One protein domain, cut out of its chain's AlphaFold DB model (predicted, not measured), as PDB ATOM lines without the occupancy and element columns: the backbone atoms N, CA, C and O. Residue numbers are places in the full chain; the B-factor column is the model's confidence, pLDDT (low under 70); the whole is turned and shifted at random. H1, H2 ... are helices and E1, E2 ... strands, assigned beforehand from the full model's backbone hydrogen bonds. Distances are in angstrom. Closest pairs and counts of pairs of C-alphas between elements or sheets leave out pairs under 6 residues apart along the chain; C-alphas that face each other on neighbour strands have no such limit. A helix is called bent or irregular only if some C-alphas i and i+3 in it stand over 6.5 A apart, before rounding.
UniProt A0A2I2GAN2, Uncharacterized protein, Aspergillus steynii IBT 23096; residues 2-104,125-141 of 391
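What this domain is: This is residues 2 to 104 and 125 to 141 of the 391 residues of an uncharacterized protein of Aspergillus steynii IBT 23096 (UniProt A0A2I2GAN2). What would one see first? Two helical hairpins, H1 with H2 and the two arms of the bent helix H3, stand side by side but loosely joined; the small strand hairpin of E1 and E2 sits at the end where H3 begins, and residues 125 to 141, with H4 and H5, lie on the far side of H3 from H1 and H2. What are its parts and size? The printed part has 120 residues, mostly helix by class, with five named helices and two named strands in the order H1 H2 E1 E2 H3 H4 H5; E1 and E2 make an antiparallel sheet. It is compact, with a radius of gyration of the C-alphas of 14.4 A and spans of 35 by 32 by 30 A.

How they stand to each other: How do the first two helices meet? H1, residues 8 to 23, and H2, residues 27 to 41, form a helical hairpin at a shallow tilt of 14 degrees, opposite ways. They only just touch, with 3 pairs of C-alphas within 8 A, through residues 16 to 20 and 28 to 32 alone; the closest C-alphas are those of Tyr 20 and Thr 28, 5.9 A apart. What do the strands do? E1, residues 50 to 54, and E2, residues 60 to 64, form an antiparallel hairpin at 144 degrees, with N 51 and O 63 at 2.8 A and N 53 and O 61 at 2.9 A, within hydrogen-bond range. Where does H3 go? By its hydrogen bonds H3, residues 65 to 91, was assigned as one helix, but it is bent, with C-alphas 76 and 79 9.6 A apart. Its arms H3a, residues 65 to 76, and H3b, residues 79 to 91, touch at a shallow tilt of 13 degrees, opposite ways, the closest C-alphas being those of Val 66 and Leu 88, 6.0 A apart; H3b is irregular, with C-alphas 79 and 82 7.4 A apart. H2 and H3b only just touch, with 3 pairs of C-alphas within 8 A, the closest those of Thr 33 and Val 84 at 6.9 A. What of the backbones and the last helices? Every O i to N i+4 pair is within hydrogen-bond range in H1 and H2, against 7 of 8 in H3a and 7 of 9 in H3b. H4, residues 125 to 128, and H5, residues 138 to 141, are too short for such a pair, and neither touches a helix.

Where its parts are: Where does the first helix begin? C-alpha 8 of H1 is at (-45.522, -25.447, 9.864). How long are the longer elements? From first to last C-alpha, H1 is 22.9 A, H2 21.0 A, H3a 16.5 A and H3b 20.9 A. Where does the last helix end? C-alpha 141 of H5 is at (-16.220, -5.121, 24.907).

The domain as a whole: Where is the cut? Residues 105 to 124 are not printed, and C-alphas 104 and 125 are 8.2 A apart. Are there long links? Of the links that are printed whole, none is long. Where is confidence low? The pLDDT is under 70 in 32 residues, among them residues 2 to 22 and 77 to 79.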
ATOM      1  N   PRO A   2     -37.903 -31.183  23.945       61.84
ATOM      2  CA  PRO A   2     -38.354 -31.701  22.658       61.84
ATOM      3  C   PRO A   2     -37.756 -30.842  21.535       61.84
ATOM      4  O   PRO A   2     -37.845 -29.617  21.579       61.84
ATOM      5  N   VAL A   3     -37.120 -31.498  20.566       64.25
ATOM      6  CA  VAL A   3     -36.635 -30.882  19.326       64.25
ATOM      7  C   VAL A   3     -37.725 -31.096  18.281       64.25
ATOM      8  O   VAL A   3     -38.175 -32.227  18.102       64.25
ATOM      9  N   VAL A   4     -38.199 -30.019  17.659       61.22
ATOM     10  CA  VAL A   4     -39.309 -30.049  16.694       61.22
ATOM     11  C   VAL A   4     -38.750 -29.952  15.273       61.22
ATOM     12  O   VAL A   4     -37.836 -29.166  15.038       61.22
ATOM     13  N   ASP A   5     -39.293 -30.755  14.354       54.31
ATOM     14  CA  ASP A   5     -38.943 -30.768  12.926       54.31
ATOM     15  C   ASP A   5     -39.902 -29.866  12.103       54.31
ATOM     16  O   ASP A   5     -41.089 -29.744  12.424       54.31
ATOM     17  N   PHE A   6     -39.376 -29.195  11.077       58.56
ATOM     18  CA  PHE A   6     -39.663 -27.799  10.679       58.56
ATOM     19  C   PHE A   6     -40.718 -27.580   9.562       58.56
ATOM     20  O   PHE A   6     -40.501 -26.863   8.597       58.56
ATOM     21  N   GLY A   7     -41.913 -28.158   9.659       56.94
ATOM     22  CA  GLY A   7     -42.931 -27.931   8.612       56.94
ATOM     23  C   GLY A   7     -43.681 -26.593   8.714       56.94
ATOM     24  O   GLY A   7     -43.686 -25.772   7.801       56.94
ATOM     25  N   GLU A   8     -44.403 -26.404   9.818       54.56
ATOM     26  CA  GLU A   8     -45.522 -25.447   9.864       54.56
ATOM     27  C   GLU A   8     -45.212 -24.151  10.631       54.56
ATOM     28  O   GLU A   8     -45.811 -23.113  10.342       54.56
ATOM     29  N   LEU A   9     -44.267 -24.177  11.581       60.69
ATOM     30  CA  LEU A   9     -43.875 -22.979  12.333       60.69
ATOM     31  C   LEU A   9     -43.042 -22.019  11.484       60.69
ATOM     32  O   LEU A   9     -43.275 -20.817  11.567       60.69
ATOM     33  N   GLU A  10     -42.109 -22.546  10.682       61.28
ATOM     34  CA  GLU A  10     -41.287 -21.743   9.769       61.28
ATOM     35  C   GLU A  10     -42.205 -20.947   8.847       61.28
ATOM     36  O   GLU A  10     -42.187 -19.733   8.886       61.28
ATOM     37  N   LEU A  11     -43.173 -21.593   8.189       60.66
ATOM     38  CA  LEU A  11     -44.115 -20.914   7.292       60.66
ATOM     39  C   LEU A  11     -44.953 -19.816   7.970       60.66
ATOM     40  O   LEU A  11     -45.225 -18.785   7.352       60.66
ATOM     41  N   GLY A  12     -45.387 -20.029   9.217       66.50
ATOM     42  CA  GLY A  12     -46.182 -19.054   9.969       66.50
ATOM     43  C   GLY A  12     -45.356 -17.870  10.473       66.50
ATOM     44  O   GLY A  12     -45.769 -16.719  10.317       66.50
ATOM     45  N   ILE A  13     -44.182 -18.149  11.046       66.38
ATOM     46  CA  ILE A  13     -43.230 -17.127  11.491       66.38
ATOM     47  C   ILE A  13     -42.689 -16.372  10.278       66.38
ATOM     48  O   ILE A  13     -42.771 -15.151  10.265       66.38
ATOM     49  N   ASP A  14     -42.250 -17.066   9.234       66.31
ATOM     50  CA  ASP A  14     -41.746 -16.482   7.994       66.31
ATOM     51  C   ASP A  14     -42.807 -15.628   7.316       66.31
ATOM     52  O   ASP A  14     -42.492 -14.529   6.881       66.31
ATOM     53  N   SER A  15     -44.076 -16.051   7.275       67.56
ATOM     54  CA  SER A  15     -45.150 -15.216   6.714       67.56
ATOM     55  C   SER A  15     -45.355 -13.932   7.515       67.56
ATOM     56  O   SER A  15     -45.373 -12.851   6.926       67.56
ATOM     57  N   ALA A  16     -45.446 -14.017   8.847       65.75
ATOM     58  CA  ALA A  16     -45.568 -12.836   9.703       65.75
ATOM     59  C   ALA A  16     -44.318 -11.940   9.633       65.75
ATOM     60  O   ALA A  16     -44.407 -10.716   9.712       65.75
ATOM     61  N   MET A  17     -43.142 -12.538   9.449       64.44
ATOM     62  CA  MET A  17     -41.872 -11.836   9.298       64.44
ATOM     63  C   MET A  17     -41.732 -11.170   7.934       64.44
ATOM     64  O   MET A  17     -41.251 -10.044   7.861       64.44
ATOM     65  N   ILE A  18     -42.177 -11.819   6.863       66.25
ATOM     66  CA  ILE A  18     -42.260 -11.241   5.522       66.25
ATOM     67  C   ILE A  18     -43.251 -10.077   5.531       66.25
ATOM     68  O   ILE A  18     -42.948  -9.015   4.990       66.25
ATOM     69  N   GLU A  19     -44.402 -10.232   6.186       67.12
ATOM     70  CA  GLU A  19     -45.378  -9.155   6.356       67.12
ATOM     71  C   GLU A  19     -44.782  -7.973   7.139       67.12
ATOM     72  O   GLU A  19     -44.814  -6.848   6.640       67.12
ATOM     73  N   TYR A  20     -44.126  -8.230   8.278       65.00
ATOM     74  CA  TYR A  20     -43.366  -7.225   9.033       65.00
ATOM     75  C   TYR A  20     -42.329  -6.509   8.153       65.00
ATOM     76  O   TYR A  20     -42.252  -5.278   8.141       65.00
ATOM     77  N   MET A  21     -41.524  -7.266   7.398       61.91
ATOM     78  CA  MET A  21     -40.486  -6.721   6.515       61.91
ATOM     79  C   MET A  21     -41.059  -5.783   5.456       61.91
ATOM     80  O   MET A  21     -40.406  -4.798   5.098       61.91
ATOM     81  N   ASN A  22     -42.265  -6.081   4.976       65.75
ATOM     82  CA  ASN A  22     -42.930  -5.319   3.931       65.75
ATOM     83  C   ASN A  22     -43.606  -4.044   4.457       65.75
ATOM     84  O   ASN A  22     -43.660  -3.061   3.718       65.75
ATOM     85  N   THR A  23     -44.103  -4.030   5.698       71.69
ATOM     86  CA  THR A  23     -44.873  -2.892   6.237       71.69
ATOM     87  C   THR A  23     -44.061  -1.978   7.157       71.69
ATOM     88  O   THR A  23     -44.244  -0.764   7.108       71.69
ATOM     89  N   ARG A  24     -43.124  -2.520   7.955       65.50
ATOM     90  CA  ARG A  24     -42.326  -1.792   8.971       65.50
ATOM     91  C   ARG A  24     -43.151  -0.964   9.978       65.50
ATOM     92  O   ARG A  24     -42.627  -0.010  10.553       65.50
ATOM     93  N   GLU A  25     -44.418  -1.296  10.197       69.25
ATOM     94  CA  GLU A  25     -45.297  -0.572  11.129       69.25
ATOM     95  C   GLU A  25     -45.120  -1.089  12.566       69.25
ATOM     96  O   GLU A  25     -45.031  -2.295  12.768       69.25
ATOM     97  N   GLU A  26     -45.094  -0.221  13.587       65.56
ATOM     98  CA  GLU A  26     -44.963  -0.640  15.004       65.56
ATOM     99  C   GLU A  26     -46.043  -1.648  15.437       65.56
ATOM    100  O   GLU A  26     -45.747  -2.578  16.192       65.56
ATOM    101  N   ASP A  27     -47.247  -1.546  14.869       68.25
ATOM    102  CA  ASP A  27     -48.386  -2.437  15.123       68.25
ATOM    103  C   ASP A  27     -48.079  -3.920  14.829       68.25
ATOM    104  O   ASP A  27     -48.687  -4.833  15.400       68.25
ATOM    105  N   THR A  28     -47.088  -4.197  13.977       70.19
ATOM    106  CA  THR A  28     -46.689  -5.572  13.645       70.19
ATOM    107  C   THR A  28     -45.940  -6.283  14.778       70.19
ATOM    108  O   THR A  28     -46.008  -7.510  14.868       70.19
ATOM    109  N   LEU A  29     -45.287  -5.557  15.695       71.31
ATOM    110  CA  LEU A  29     -44.585  -6.158  16.837       71.31
ATOM    111  C   LEU A  29     -45.560  -6.662  17.912       71.31
ATOM    112  O   LEU A  29     -45.382  -7.747  18.479       71.31
ATOM    113  N   ASP A  30     -46.610  -5.883  18.161       77.50
ATOM    114  CA  ASP A  30     -47.702  -6.252  19.062       77.50
ATOM    115  C   ASP A  30     -48.528  -7.395  18.469       77.50
ATOM    116  O   ASP A  30     -48.873  -8.345  19.181       77.50
ATOM    117  N   SER A  31     -48.771  -7.360  17.155       78.62
ATOM    118  CA  SER A  31     -49.408  -8.460  16.422       78.62
ATOM    119  C   SER A  31     -48.611  -9.761  16.558       78.62
ATOM    120  O   SER A  31     -49.161 -10.794  16.936       78.62
ATOM    121  N   LEU A  32     -47.291  -9.705  16.365       75.19
ATOM    122  CA  LEU A  32     -46.400 -10.853  16.521       75.19
ATOM    123  C   LEU A  32     -46.388 -11.387  17.960       75.19
ATOM    124  O   LEU A  32     -46.488 -12.595  18.181       75.19
ATOM    125  N   THR A  33     -46.288 -10.498  18.951       78.88
ATOM    126  CA  THR A  33     -46.339 -10.888  20.369       78.88
ATOM    127  C   THR A  33     -47.668 -11.574  20.690       78.88
ATOM    128  O   THR A  33     -47.685 -12.622  21.338       78.88
ATOM    129  N   THR A  34     -48.774 -11.030  20.180       84.25
ATOM    130  CA  THR A  34     -50.119 -11.601  20.323       84.25
ATOM    131  C   THR A  34     -50.221 -12.963  19.642       84.25
ATOM    132  O   THR A  34     -50.744 -13.909  20.231       84.25
ATOM    133  N   MET A  35     -49.674 -13.104  18.434       83.06
ATOM    134  CA  MET A  35     -49.632 -14.367  17.702       83.06
ATOM    135  C   MET A  35     -48.875 -15.431  18.499       83.06
ATOM    136  O   MET A  35     -49.402 -16.518  18.716       83.06
ATOM    137  N   LEU A  36     -47.676 -15.120  18.998       82.56
ATOM    138  CA  LEU A  36     -46.888 -16.045  19.819       82.56
ATOM    139  C   LEU A  36     -47.648 -16.469  21.082       82.56
ATOM    140  O   LEU A  36     -47.694 -17.654  21.409       82.56
ATOM    141  N   GLN A  37     -48.309 -15.526  21.758       85.12
ATOM    142  CA  GLN A  37     -49.151 -15.825  22.918       85.12
ATOM    143  C   GLN A  37     -50.320 -16.752  22.569       85.12
ATOM    144  O   GLN A  37     -50.581 -17.698  23.311       85.12
ATOM    145  N   GLN A  38     -51.004 -16.523  21.445       85.62
ATOM    146  CA  GLN A  38     -52.083 -17.397  20.969       85.62
ATOM    147  C   GLN A  38     -51.568 -18.801  20.642       85.62
ATOM    148  O   GLN A  38     -52.185 -19.794  21.021       85.62
ATOM    149  N   GLN A  39     -50.414 -18.893  19.984       84.12
ATOM    150  CA  GLN A  39     -49.777 -20.164  19.650       84.12
ATOM    151  C   GLN A  39     -49.377 -20.963  20.904       84.12
ATOM    152  O   GLN A  39     -49.567 -22.181  20.944       84.12
ATOM    153  N   PHE A  40     -48.906 -20.287  21.957       86.00
ATOM    154  CA  PHE A  40     -48.649 -20.918  23.256       86.00
ATOM    155  C   PHE A  40     -49.938 -21.313  23.982       86.00
ATOM    156  O   PHE A  40     -50.021 -22.416  24.517       86.00
ATOM    157  N   ALA A  41     -50.967 -20.460  23.965       86.94
ATOM    158  CA  ALA A  41     -52.258 -20.750  24.592       86.94
ATOM    159  C   ALA A  41     -52.955 -21.970  23.962       86.94
ATOM    160  O   ALA A  41     -53.599 -22.747  24.665       86.94
ATOM    161  N   ASN A  42     -52.776 -22.170  22.654       87.19
ATOM    162  CA  ASN A  42     -53.305 -23.317  21.919       87.19
ATOM    163  C   ASN A  42     -52.458 -24.598  22.081       87.19
ATOM    164  O   ASN A  42     -52.793 -25.622  21.492       87.19
ATOM    165  N   ASN A  43     -51.381 -24.571  22.883       84.69
ATOM    166  CA  ASN A  43     -50.417 -25.666  23.070       84.69
ATOM    167  C   ASN A  43     -49.766 -26.175  21.770       84.69
ATOM    168  O   ASN A  43     -49.244 -27.289  21.743       84.69
ATOM    169  N   HIS A  44     -49.775 -25.382  20.696       80.19
ATOM    170  CA  HIS A  44     -49.044 -25.736  19.478       80.19
ATOM    171  C   HIS A  44     -47.532 -25.656  19.716       80.19
ATOM    172  O   HIS A  44     -46.764 -26.462  19.193       80.19
ATOM    173  N   TYR A  45     -47.114 -24.716  20.569       80.81
ATOM    174  CA  TYR A  45     -45.720 -24.505  20.934       80.81
ATOM    175  C   TYR A  45     -45.588 -24.240  22.425       80.81
ATOM    176  O   TYR A  45     -46.540 -23.820  23.084       80.81
ATOM    177  N   THR A  46     -44.384 -24.448  22.955       85.25
ATOM    178  CA  THR A  46     -44.059 -24.027  24.317       85.25
ATOM    179  C   THR A  46     -42.817 -23.137  24.306       85.25
ATOM    180  O   THR A  46     -41.912 -23.372  23.505       85.25
ATOM    181  N   PRO A  47     -42.713 -22.166  25.225       83.81
ATOM    182  CA  PRO A  47     -41.512 -21.343  25.396       83.81
ATOM    183  C   PRO A  47     -40.233 -22.152  25.683       83.81
ATOM    184  O   PRO A  47     -39.132 -21.643  25.521       83.81
ATOM    185  N   ALA A  48     -40.374 -23.412  26.106       87.31
ATOM    186  CA  ALA A  48     -39.269 -24.333  26.363       87.31
ATOM    187  C   ALA A  48     -38.814 -25.116  25.117       87.31
ATOM    188  O   ALA A  48     -37.973 -26.010  25.236       87.31
ATOM    189  N   TYR A  49     -39.391 -24.851  23.942       87.81
ATOM    190  CA  TYR A  49     -38.953 -25.481  22.702       87.81
ATOM    191  C   TYR A  49     -37.568 -24.987  22.291       87.81
ATOM    192  O   TYR A  49     -37.178 -23.843  22.545       87.81
ATOM    193  N   SER A  50     -36.840 -25.892  21.643       87.50
ATOM    194  CA  SER A  50     -35.533 -25.635  21.059       87.50
ATOM    195  C   SER A  50     -35.561 -25.900  19.560       87.50
ATOM    196  O   SER A  50     -36.209 -26.849  19.112       87.50
ATOM    197  N   PHE A  51     -34.810 -25.101  18.817       85.44
ATOM    198  CA  PHE A  51     -34.679 -25.154  17.368       85.44
ATOM    199  C   PHE A  51     -33.288 -25.634  16.989       85.44
ATOM    200  O   PHE A  51     -32.320 -25.252  17.634       85.44
ATOM    201  N   LEU A  52     -33.175 -26.466  15.955       86.69
ATOM    202  CA  LEU A  52     -31.867 -26.810  15.410       86.69
ATOM    203  C   LEU A  52     -31.325 -25.608  14.637       86.69
ATOM    204  O   LEU A  52     -31.970 -25.118  13.715       86.69
ATOM    205  N   HIS A  53     -30.147 -25.140  15.025       84.31
ATOM    206  CA  HIS A  53     -29.412 -24.108  14.314       84.31
ATOM    207  C   HIS A  53     -28.072 -24.678  13.878       84.31
ATOM    208  O   HIS A  53     -27.350 -25.251  14.693       84.31
ATOM    209  N   THR A  54     -27.758 -24.529  12.594       82.25
ATOM    210  CA  THR A  54     -26.444 -24.860  12.048       82.25
ATOM    211  C   THR A  54     -25.618 -23.586  11.988       82.25
ATOM    212  O   THR A  54     -26.018 -22.629  11.326       82.25
ATOM    213  N   ASP A  55     -24.498 -23.562  12.707       78.00
ATOM    214  CA  ASP A  55     -23.582 -22.427  12.691       78.00
ATOM    215  C   ASP A  55     -22.780 -22.350  11.378       78.00
ATOM    216  O   ASP A  55     -22.834 -23.241  10.527       78.00
ATOM    217  N   ILE A  56     -21.993 -21.283  11.227       68.62
ATOM    218  CA  ILE A  56     -21.131 -21.058  10.052       68.62
ATOM    219  C   ILE A  56     -20.058 -22.143   9.851       68.62
ATOM    220  O   ILE A  56     -19.424 -22.194   8.805       68.62
ATOM    221  N   TYR A  57     -19.837 -23.011  10.841       70.44
ATOM    222  CA  TYR A  57     -18.893 -24.125  10.772       70.44
ATOM    223  C   TYR A  57     -19.595 -25.456  10.474       70.44
ATOM    224  O   TYR A  57     -18.979 -26.521  10.567       70.44
ATOM    225  N   GLY A  58     -20.890 -25.422  10.143       80.00
ATOM    226  CA  GLY A  58     -21.688 -26.611   9.871       80.00
ATOM    227  C   GLY A  58     -22.060 -27.408  11.124       80.00
ATOM    228  O   GLY A  58     -22.504 -28.552  11.005       80.00
ATOM    229  N   ARG A  59     -21.880 -26.854  12.331       79.88
ATOM    230  CA  ARG A  59     -22.267 -27.521  13.580       79.88
ATOM    231  C   ARG A  59     -23.732 -27.248  13.866       79.88
ATOM    232  O   ARG A  59     -24.125 -26.103  14.060       79.88
ATOM    233  N   THR A  60     -24.529 -28.309  13.907       85.56
ATOM    234  CA  THR A  60     -25.954 -28.228  14.230       85.56
ATOM    235  C   THR A  60     -26.185 -28.481  15.714       85.56
ATOM    236  O   THR A  60     -25.920 -29.578  16.209       85.56
ATOM    237  N   GLU A  61     -26.732 -27.493  16.417       87.50
ATOM    238  CA  GLU A  61     -27.028 -27.571  17.849       87.50
ATOM    239  C   GLU A  61     -28.450 -27.069  18.156       87.50
ATOM    240  O   GLU A  61     -28.973 -26.202  17.451       87.50
ATOM    241  N   PRO A  62     -29.123 -27.614  19.187       88.62
ATOM    242  CA  PRO A  62     -30.413 -27.103  19.626       88.62
ATOM    243  C   PRO A  62     -30.238 -25.783  20.388       88.62
ATOM    244  O   PRO A  62     -29.537 -25.726  21.397       88.62
ATOM    245  N   ILE A  63     -30.942 -24.739  19.961       89.56
ATOM    246  CA  ILE A  63     -30.924 -23.408  20.571       89.56
ATOM    247  C   ILE A  63     -32.316 -23.036  21.072       89.56
ATOM    248  O   ILE A  63     -33.324 -23.499  20.541       89.56
ATOM    249  N   SER A  64     -32.399 -22.225  22.125       91.06
ATOM    250  CA  SER A  64     -33.693 -21.852  22.707       91.06
ATOM    251  C   SER A  64     -34.541 -21.019  21.740       91.06
ATOM    252  O   SER A  64     -34.014 -20.348  20.851       91.06
ATOM    253  N   MET A  65     -35.861 -21.000  21.944       89.88
ATOM    254  CA  MET A  65     -36.762 -20.157  21.155       89.88
ATOM    255  C   MET A  65     -36.369 -18.682  21.165       89.88
ATOM    256  O   MET A  65     -36.337 -18.059  20.109       89.88
ATOM    257  N   VAL A  66     -36.038 -18.131  22.334       91.69
ATOM    258  CA  VAL A  66     -35.590 -16.737  22.439       91.69
ATOM    259  C   VAL A  66     -34.281 -16.489  21.689       91.69
ATOM    260  O   VAL A  66     -34.141 -15.438  21.073       91.69
ATOM    261  N   ASP A  67     -33.354 -17.449  21.675       91.12
ATOM    262  CA  ASP A  67     -32.083 -17.298  20.961       91.12
ATOM    263  C   ASP A  67     -32.260 -17.378  19.444       91.12
ATOM    264  O   ASP A  67     -31.735 -16.523  18.730       91.12
ATOM    265  N   TYR A  68     -33.034 -18.354  18.964       88.25
ATOM    266  CA  TYR A  68     -33.357 -18.513  17.544       88.25
ATOM    267  C   TYR A  68     -34.023 -17.259  16.992       88.25
ATOM    268  O   TYR A  68     -33.591 -16.663  16.008       88.25
ATOM    269  N   LEU A  69     -35.045 -16.799  17.699       86.88
ATOM    270  CA  LEU A  69     -35.817 -15.647  17.293       86.88
ATOM    271  C   LEU A  69     -35.027 -14.344  17.383       86.88
ATOM    272  O   LEU A  69     -35.102 -13.523  16.471       86.88
ATOM    273  N   ALA A  70     -34.220 -14.159  18.431       86.38
ATOM    274  CA  ALA A  70     -33.331 -13.009  18.504       86.38
ATOM    275  C   ALA A  70     -32.311 -13.013  17.362       86.38
ATOM    276  O   ALA A  70     -32.051 -11.953  16.805       86.38
ATOM    277  N   LEU A  71     -31.766 -14.174  16.977       83.19
ATOM    278  CA  LEU A  71     -30.850 -14.293  15.842       83.19
ATOM    279  C   LEU A  71     -31.511 -13.828  14.541       83.19
ATOM    280  O   LEU A  71     -30.989 -12.921  13.889       83.19
ATOM    281  N   ILE A  72     -32.675 -14.382  14.201       81.56
ATOM    282  CA  ILE A  72     -33.378 -14.034  12.960       81.56
ATOM    283  C   ILE A  72     -33.808 -12.562  12.977       81.56
ATOM    284  O   ILE A  72     -33.556 -11.820  12.025       81.56
ATOM    285  N   TRP A  73     -34.407 -12.090  14.072       79.00
ATOM    286  CA  TRP A  73     -34.889 -10.710  14.141       79.00
ATOM    287  C   TRP A  73     -33.794  -9.682  14.211       79.00
ATOM    288  O   TRP A  73     -33.992  -8.564  13.735       79.00
ATOM    289  N   SER A  74     -32.628 -10.058  14.716       74.81
ATOM    290  CA  SER A  74     -31.466  -9.212  14.581       74.81
ATOM    291  C   SER A  74     -31.267  -8.854  13.095       74.81
ATOM    292  O   SER A  74     -31.170  -7.674  12.739       74.81
ATOM    293  N   CYS A  75     -31.314  -9.827  12.193       72.75
ATOM    294  CA  CYS A  75     -31.098  -9.585  10.772       72.75
ATOM    295  C   CYS A  75     -32.204  -8.729  10.127       72.75
ATOM    296  O   CYS A  75     -31.930  -8.045   9.144       72.75
ATOM    297  N   ILE A  76     -33.418  -8.726  10.692       70.69
ATOM    298  CA  ILE A  76     -34.626  -8.233  10.011       70.69
ATOM    299  C   ILE A  76     -35.255  -6.977  10.644       70.69
ATOM    300  O   ILE A  76     -35.548  -6.016   9.936       70.69
ATOM    301  N   VAL A  77     -35.482  -6.967  11.960       61.25
ATOM    302  CA  VAL A  77     -36.374  -6.006  12.654       61.25
ATOM    303  C   VAL A  77     -35.668  -4.714  13.080       61.25
ATOM    304  O   VAL A  77     -36.311  -3.720  13.407       61.25
ATOM    305  N   GLY A  78     -34.335  -4.669  13.048       68.31
ATOM    306  CA  GLY A  78     -33.605  -3.474  13.478       68.31
ATOM    307  C   GLY A  78     -33.710  -3.260  15.000       68.31
ATOM    308  O   GLY A  78     -33.428  -4.211  15.722       68.31
ATOM    309  N   PRO A  79     -34.032  -2.055  15.513       68.44
ATOM    310  CA  PRO A  79     -33.847  -1.686  16.927       68.44
ATOM    311  C   PRO A  79     -34.848  -2.309  17.921       68.44
ATOM    312  O   PRO A  79     -34.523  -2.409  19.096       68.44
ATOM    313  N   ASN A  80     -36.017  -2.788  17.478       76.38
ATOM    314  CA  ASN A  80     -37.128  -3.175  18.378       76.38
ATOM    315  C   ASN A  80     -37.115  -4.646  18.845       76.38
ATOM    316  O   ASN A  80     -38.074  -5.148  19.434       76.38
ATOM    317  N   TRP A  81     -36.046  -5.378  18.555       80.81
ATOM    318  CA  TRP A  81     -35.933  -6.803  18.869       80.81
ATOM    319  C   TRP A  81     -35.841  -7.084  20.390       80.81
ATOM    320  O   TRP A  81     -36.146  -8.192  20.847       80.81
ATOM    321  N   ASP A  82     -35.450  -6.089  21.193       83.00
ATOM    322  CA  ASP A  82     -35.333  -6.202  22.649       83.00
ATOM    323  C   ASP A  82     -36.709  -6.388  23.317       83.00
ATOM    324  O   ASP A  82     -36.832  -7.154  24.275       83.00
ATOM    325  N   ILE A  83     -37.758  -5.751  22.781       84.62
ATOM    326  CA  ILE A  83     -39.149  -5.900  23.233       84.62
ATOM    327  C   ILE A  83     -39.606  -7.348  23.054       84.62
ATOM    328  O   ILE A  83     -40.135  -7.954  23.988       84.62
ATOM    329  N   VAL A  84     -39.348  -7.934  21.883       82.75
ATOM    330  CA  VAL A  84     -39.726  -9.325  21.588       82.75
ATOM    331  C   VAL A  84     -38.970 -10.289  22.493       82.75
ATOM    332  O   VAL A  84     -39.568 -11.193  23.080       82.75
ATOM    333  N   THR A  85     -37.674 -10.044  22.687       88.44
ATOM    334  CA  THR A  85     -36.835 -10.816  23.611       88.44
ATOM    335  C   THR A  85     -37.398 -10.773  25.032       88.44
ATOM    336  O   THR A  85     -37.612 -11.821  25.643       88.44
ATOM    337  N   LYS A  86     -37.730  -9.580  25.546       89.00
ATOM    338  CA  LYS A  86     -38.366  -9.401  26.864       89.00
ATOM    339  C   LYS A  86     -39.677 -10.176  26.966       89.00
ATOM    340  O   LYS A  86     -39.920 -10.829  27.981       89.00
ATOM    341  N   SER A  87     -40.517 -10.122  25.934       87.81
ATOM    342  CA  SER A  87     -41.792 -10.843  25.893       87.81
ATOM    343  C   SER A  87     -41.596 -12.359  25.939       87.81
ATOM    344  O   SER A  87     -42.208 -13.021  26.777       87.81
ATOM    345  N   LEU A  88     -40.691 -12.917  25.132       88.56
ATOM    346  CA  LEU A  88     -40.380 -14.353  25.130       88.56
ATOM    347  C   LEU A  88     -39.832 -14.828  26.480       88.56
ATOM    348  O   LEU A  88     -40.257 -15.857  27.008       88.56
ATOM    349  N   VAL A  89     -38.941 -14.039  27.083       90.50
ATOM    350  CA  VAL A  89     -38.382 -14.314  28.411       90.50
ATOM    351  C   VAL A  89     -39.460 -14.262  29.500       90.50
ATOM    352  O   VAL A  89     -39.445 -15.074  30.431       90.50
ATOM    353  N   LYS A  90     -40.422 -13.334  29.409       89.50
ATOM    354  CA  LYS A  90     -41.587 -13.265  30.316       89.50
ATOM    355  C   LYS A  90     -42.531 -14.451  30.144       89.50
ATOM    356  O   LYS A  90     -43.079 -14.919  31.135       89.50
ATOM    357  N   LEU A  91     -42.677 -14.950  28.919       88.31
ATOM    358  CA  LEU A  91     -43.480 -16.135  28.616       88.31
ATOM    359  C   LEU A  91     -42.811 -17.436  29.084       88.31
ATOM    360  O   LEU A  91     -43.467 -18.466  29.111       88.31
ATOM    361  N   GLY A  92     -41.551 -17.393  29.528       90.38
ATOM    362  CA  GLY A  92     -40.851 -18.535  30.121       90.38
ATOM    363  C   GLY A  92     -39.790 -19.159  29.218       90.38
ATOM    364  O   GLY A  92     -39.243 -20.198  29.576       90.38
ATOM    365  N   SER A  93     -39.477 -18.540  28.074       91.06
ATOM    366  CA  SER A  93     -38.318 -18.945  27.279       91.06
ATOM    367  C   SER A  93     -37.038 -18.596  28.032       91.06
ATOM    368  O   SER A  93     -36.909 -17.509  28.598       91.06
ATOM    369  N   VAL A  94     -36.079 -19.516  28.016       92.19
ATOM    370  CA  VAL A  94     -34.800 -19.378  28.717       92.19
ATOM    371  C   VAL A  94     -33.695 -19.299  27.675       92.19
ATOM    372  O   VAL A  94     -33.568 -20.215  26.871       92.19
ATOM    373  N   SER A  95     -32.931 -18.203  27.666       90.19
ATOM    374  CA  SER A  95     -31.759 -18.085  26.791       90.19
ATOM    375  C   SER A  95     -30.667 -19.038  27.264       90.19
ATOM    376  O   SER A  95     -30.494 -19.244  28.464       90.19
ATOM    377  N   SER A  96     -29.934 -19.613  26.319       84.38
ATOM    378  CA  SER A  96     -28.771 -20.451  26.597       84.38
ATOM    379  C   SER A  96     -27.590 -19.642  27.149       84.38
ATOM    380  O   SER A  96     -26.720 -20.220  27.788       84.38
ATOM    381  N   ASN A  97     -27.552 -18.321  26.907       84.38
ATOM    382  CA  ASN A  97     -26.432 -17.426  27.234       84.38
ATOM    383  C   ASN A  97     -25.054 -17.934  26.749       84.38
ATOM    384  O   ASN A  97     -24.024 -17.539  27.297       84.38
ATOM    385  N   THR A  98     -25.044 -18.790  25.719       77.75
ATOM    386  CA  THR A  98     -23.836 -19.417  25.159       77.75
ATOM    387  C   THR A  98     -23.157 -18.572  24.075       77.75
ATOM    388  O   THR A  98     -23.671 -17.556  23.604       77.75
ATOM    389  N   MET A  99     -21.951 -19.008  23.697       62.91
ATOM    390  CA  MET A  99     -20.868 -18.155  23.216       62.91
ATOM    391  C   MET A  99     -21.032 -17.503  21.844       62.91
ATOM    392  O   MET A  99     -20.290 -16.561  21.585       62.91
ATOM    393  N   GLN A 100     -21.923 -17.951  20.959       70.25
ATOM    394  CA  GLN A 100     -21.803 -17.593  19.531       70.25
ATOM    395  C   GLN A 100     -23.033 -16.931  18.907       70.25
ATOM    396  O   GLN A 100     -22.903 -16.191  17.932       70.25
ATOM    397  N   PHE A 101     -24.218 -17.145  19.466       74.81
ATOM    398  CA  PHE A 101     -25.472 -16.643  18.914       74.81
ATOM    399  C   PHE A 101     -26.537 -16.589  20.010       74.81
ATOM    400  O   PHE A 101     -26.366 -17.123  21.103       74.81
ATOM    401  N   GLY A 102     -27.648 -15.920  19.716       85.75
ATOM    402  CA  GLY A 102     -28.785 -15.825  20.624       85.75
ATOM    403  C   GLY A 102     -28.992 -14.445  21.228       85.75
ATOM    404  O   GLY A 102     -28.316 -13.472  20.884       85.75
ATOM    405  N   ALA A 103     -29.972 -14.353  22.119       89.19
ATOM    406  CA  ALA A 103     -30.517 -13.077  22.562       89.19
ATOM    407  C   ALA A 103     -29.486 -12.219  23.284       89.19
ATOM    408  O   ALA A 103     -29.289 -11.058  22.925       89.19
ATOM    409  N   LEU A 104     -28.780 -12.803  24.253       89.00
ATOM    410  CA  LEU A 104     -27.760 -12.097  25.017       89.00
ATOM    411  C   LEU A 104     -26.632 -11.576  24.114       89.00
ATOM    412  O   LEU A 104     -26.259 -10.406  24.207       89.00
ATOM    413  N   VAL A 125     -29.537 -13.233  32.162       88.56
ATOM    414  CA  VAL A 125     -28.518 -13.923  32.959       88.56
ATOM    415  C   VAL A 125     -29.117 -14.590  34.193       88.56
ATOM    416  O   VAL A 125     -28.792 -15.735  34.502       88.56
ATOM    417  N   GLN A 126     -30.068 -13.940  34.865       87.50
ATOM    418  CA  GLN A 126     -30.767 -14.537  36.003       87.50
ATOM    419  C   GLN A 126     -31.530 -15.810  35.609       87.50
ATOM    420  O   GLN A 126     -31.622 -16.742  36.409       87.50
ATOM    421  N   LYS A 127     -32.090 -15.851  34.395       89.38
ATOM    422  CA  LYS A 127     -32.889 -16.987  33.912       89.38
ATOM    423  C   LYS A 127     -32.070 -18.044  33.178       89.38
ATOM    424  O   LYS A 127     -32.322 -19.228  33.372       89.38
ATOM    425  N   GLY A 128     -31.142 -17.617  32.326       87.31
ATOM    426  CA  GLY A 128     -30.332 -18.480  31.464       87.31
ATOM    427  C   GLY A 128     -29.035 -18.972  32.096       87.31
ATOM    428  O   GLY A 128     -28.405 -19.878  31.564       87.31
ATOM    429  N   GLY A 129     -28.645 -18.417  33.244       86.88
ATOM    430  CA  GLY A 129     -27.368 -18.721  33.877       86.88
ATOM    431  C   GLY A 129     -26.253 -17.769  33.436       86.88
ATOM    432  O   GLY A 129     -26.517 -16.763  32.770       86.88
ATOM    433  N   PRO A 130     -25.009 -18.038  33.866       83.00
ATOM    434  CA  PRO A 130     -23.898 -17.109  33.725       83.00
ATOM    435  C   PRO A 130     -23.567 -16.793  32.268       83.00
ATOM    436  O   PRO A 130     -23.818 -17.577  31.358       83.00
ATOM    437  N   ILE A 131     -22.946 -15.632  32.074       81.94
ATOM    438  CA  ILE A 131     -22.434 -15.218  30.773       81.94
ATOM    439  C   ILE A 131     -21.229 -16.087  30.398       81.94
ATOM    440  O   ILE A 131     -20.153 -15.948  30.986       81.94
ATOM    441  N   GLU A 132     -21.402 -16.914  29.373       77.56
ATOM    442  CA  GLU A 132     -20.339 -17.635  28.681       77.56
ATOM    443  C   GLU A 132     -20.258 -17.072  27.265       77.56
ATOM    444  O   GLU A 132     -20.918 -17.572  26.362       77.56
ATOM    445  N   LEU A 133     -19.520 -15.977  27.054       67.94
ATOM    446  CA  LEU A 133     -19.568 -15.267  25.774       67.94
ATOM    447  C   LEU A 133     -18.226 -15.039  25.100       67.94
ATOM    448  O   LEU A 133     -17.198 -14.819  25.738       67.94
ATOM    449  N   PHE A 134     -18.307 -14.999  23.772       72.12
ATOM    450  CA  PHE A 134     -17.234 -14.663  22.860       72.12
ATOM    451  C   PHE A 134     -17.161 -13.156  22.622       72.12
ATOM    452  O   PHE A 134     -18.122 -12.511  22.202       72.12
ATOM    453  N   CYS A 135     -15.981 -12.589  22.840       68.25
ATOM    454  CA  CYS A 135     -15.736 -11.190  22.549       68.25
ATOM    455  C   CYS A 135     -15.490 -10.973  21.049       68.25
ATOM    456  O   CYS A 135     -14.361 -11.107  20.583       68.25
ATOM    457  N   SER A 136     -16.536 -10.619  20.297       71.44
ATOM    458  CA  SER A 136     -16.463 -10.471  18.833       71.44
ATOM    459  C   SER A 136     -16.264  -9.045  18.325       71.44
ATOM    460  O   SER A 136     -15.851  -8.879  17.182       71.44
ATOM    461  N   SER A 137     -16.564  -8.013  19.118       80.56
ATOM    462  CA  SER A 137     -16.558  -6.627  18.631       80.56
ATOM    463  C   SER A 137     -16.183  -5.613  19.706       80.56
ATOM    464  O   SER A 137     -16.257  -5.879  20.908       80.56
ATOM    465  N   GLY A 138     -15.818  -4.402  19.286       82.38
ATOM    466  CA  GLY A 138     -15.564  -3.326  20.240       82.38
ATOM    467  C   GLY A 138     -16.808  -2.877  21.011       82.38
ATOM    468  O   GLY A 138     -16.709  -2.593  22.205       82.38
ATOM    469  N   THR A 139     -17.988  -2.894  20.380       84.44
ATOM    470  CA  THR A 139     -19.274  -2.655  21.062       84.44
ATOM    471  C   THR A 139     -19.513  -3.692  22.151       84.44
ATOM    472  O   THR A 139     -19.843  -3.332  23.279       84.44
ATOM    473  N   PHE A 140     -19.245  -4.963  21.845       86.19
ATOM    474  CA  PHE A 140     -19.330  -6.045  22.815       86.19
ATOM    475  C   PHE A 140     -18.421  -5.796  24.021       86.19
ATOM    476  O   PHE A 140     -18.889  -5.858  25.157       86.19
ATOM    477  N   LYS A 141     -17.147  -5.438  23.803       87.06
ATOM    478  CA  LYS A 141     -16.220  -5.121  24.907       87.06
ATOM    479  C   LYS A 141     -16.732  -3.994  25.785       87.06
ATOM    480  O   LYS A 141     -16.699  -4.119  27.005       87.06
TER     481      LYS A 141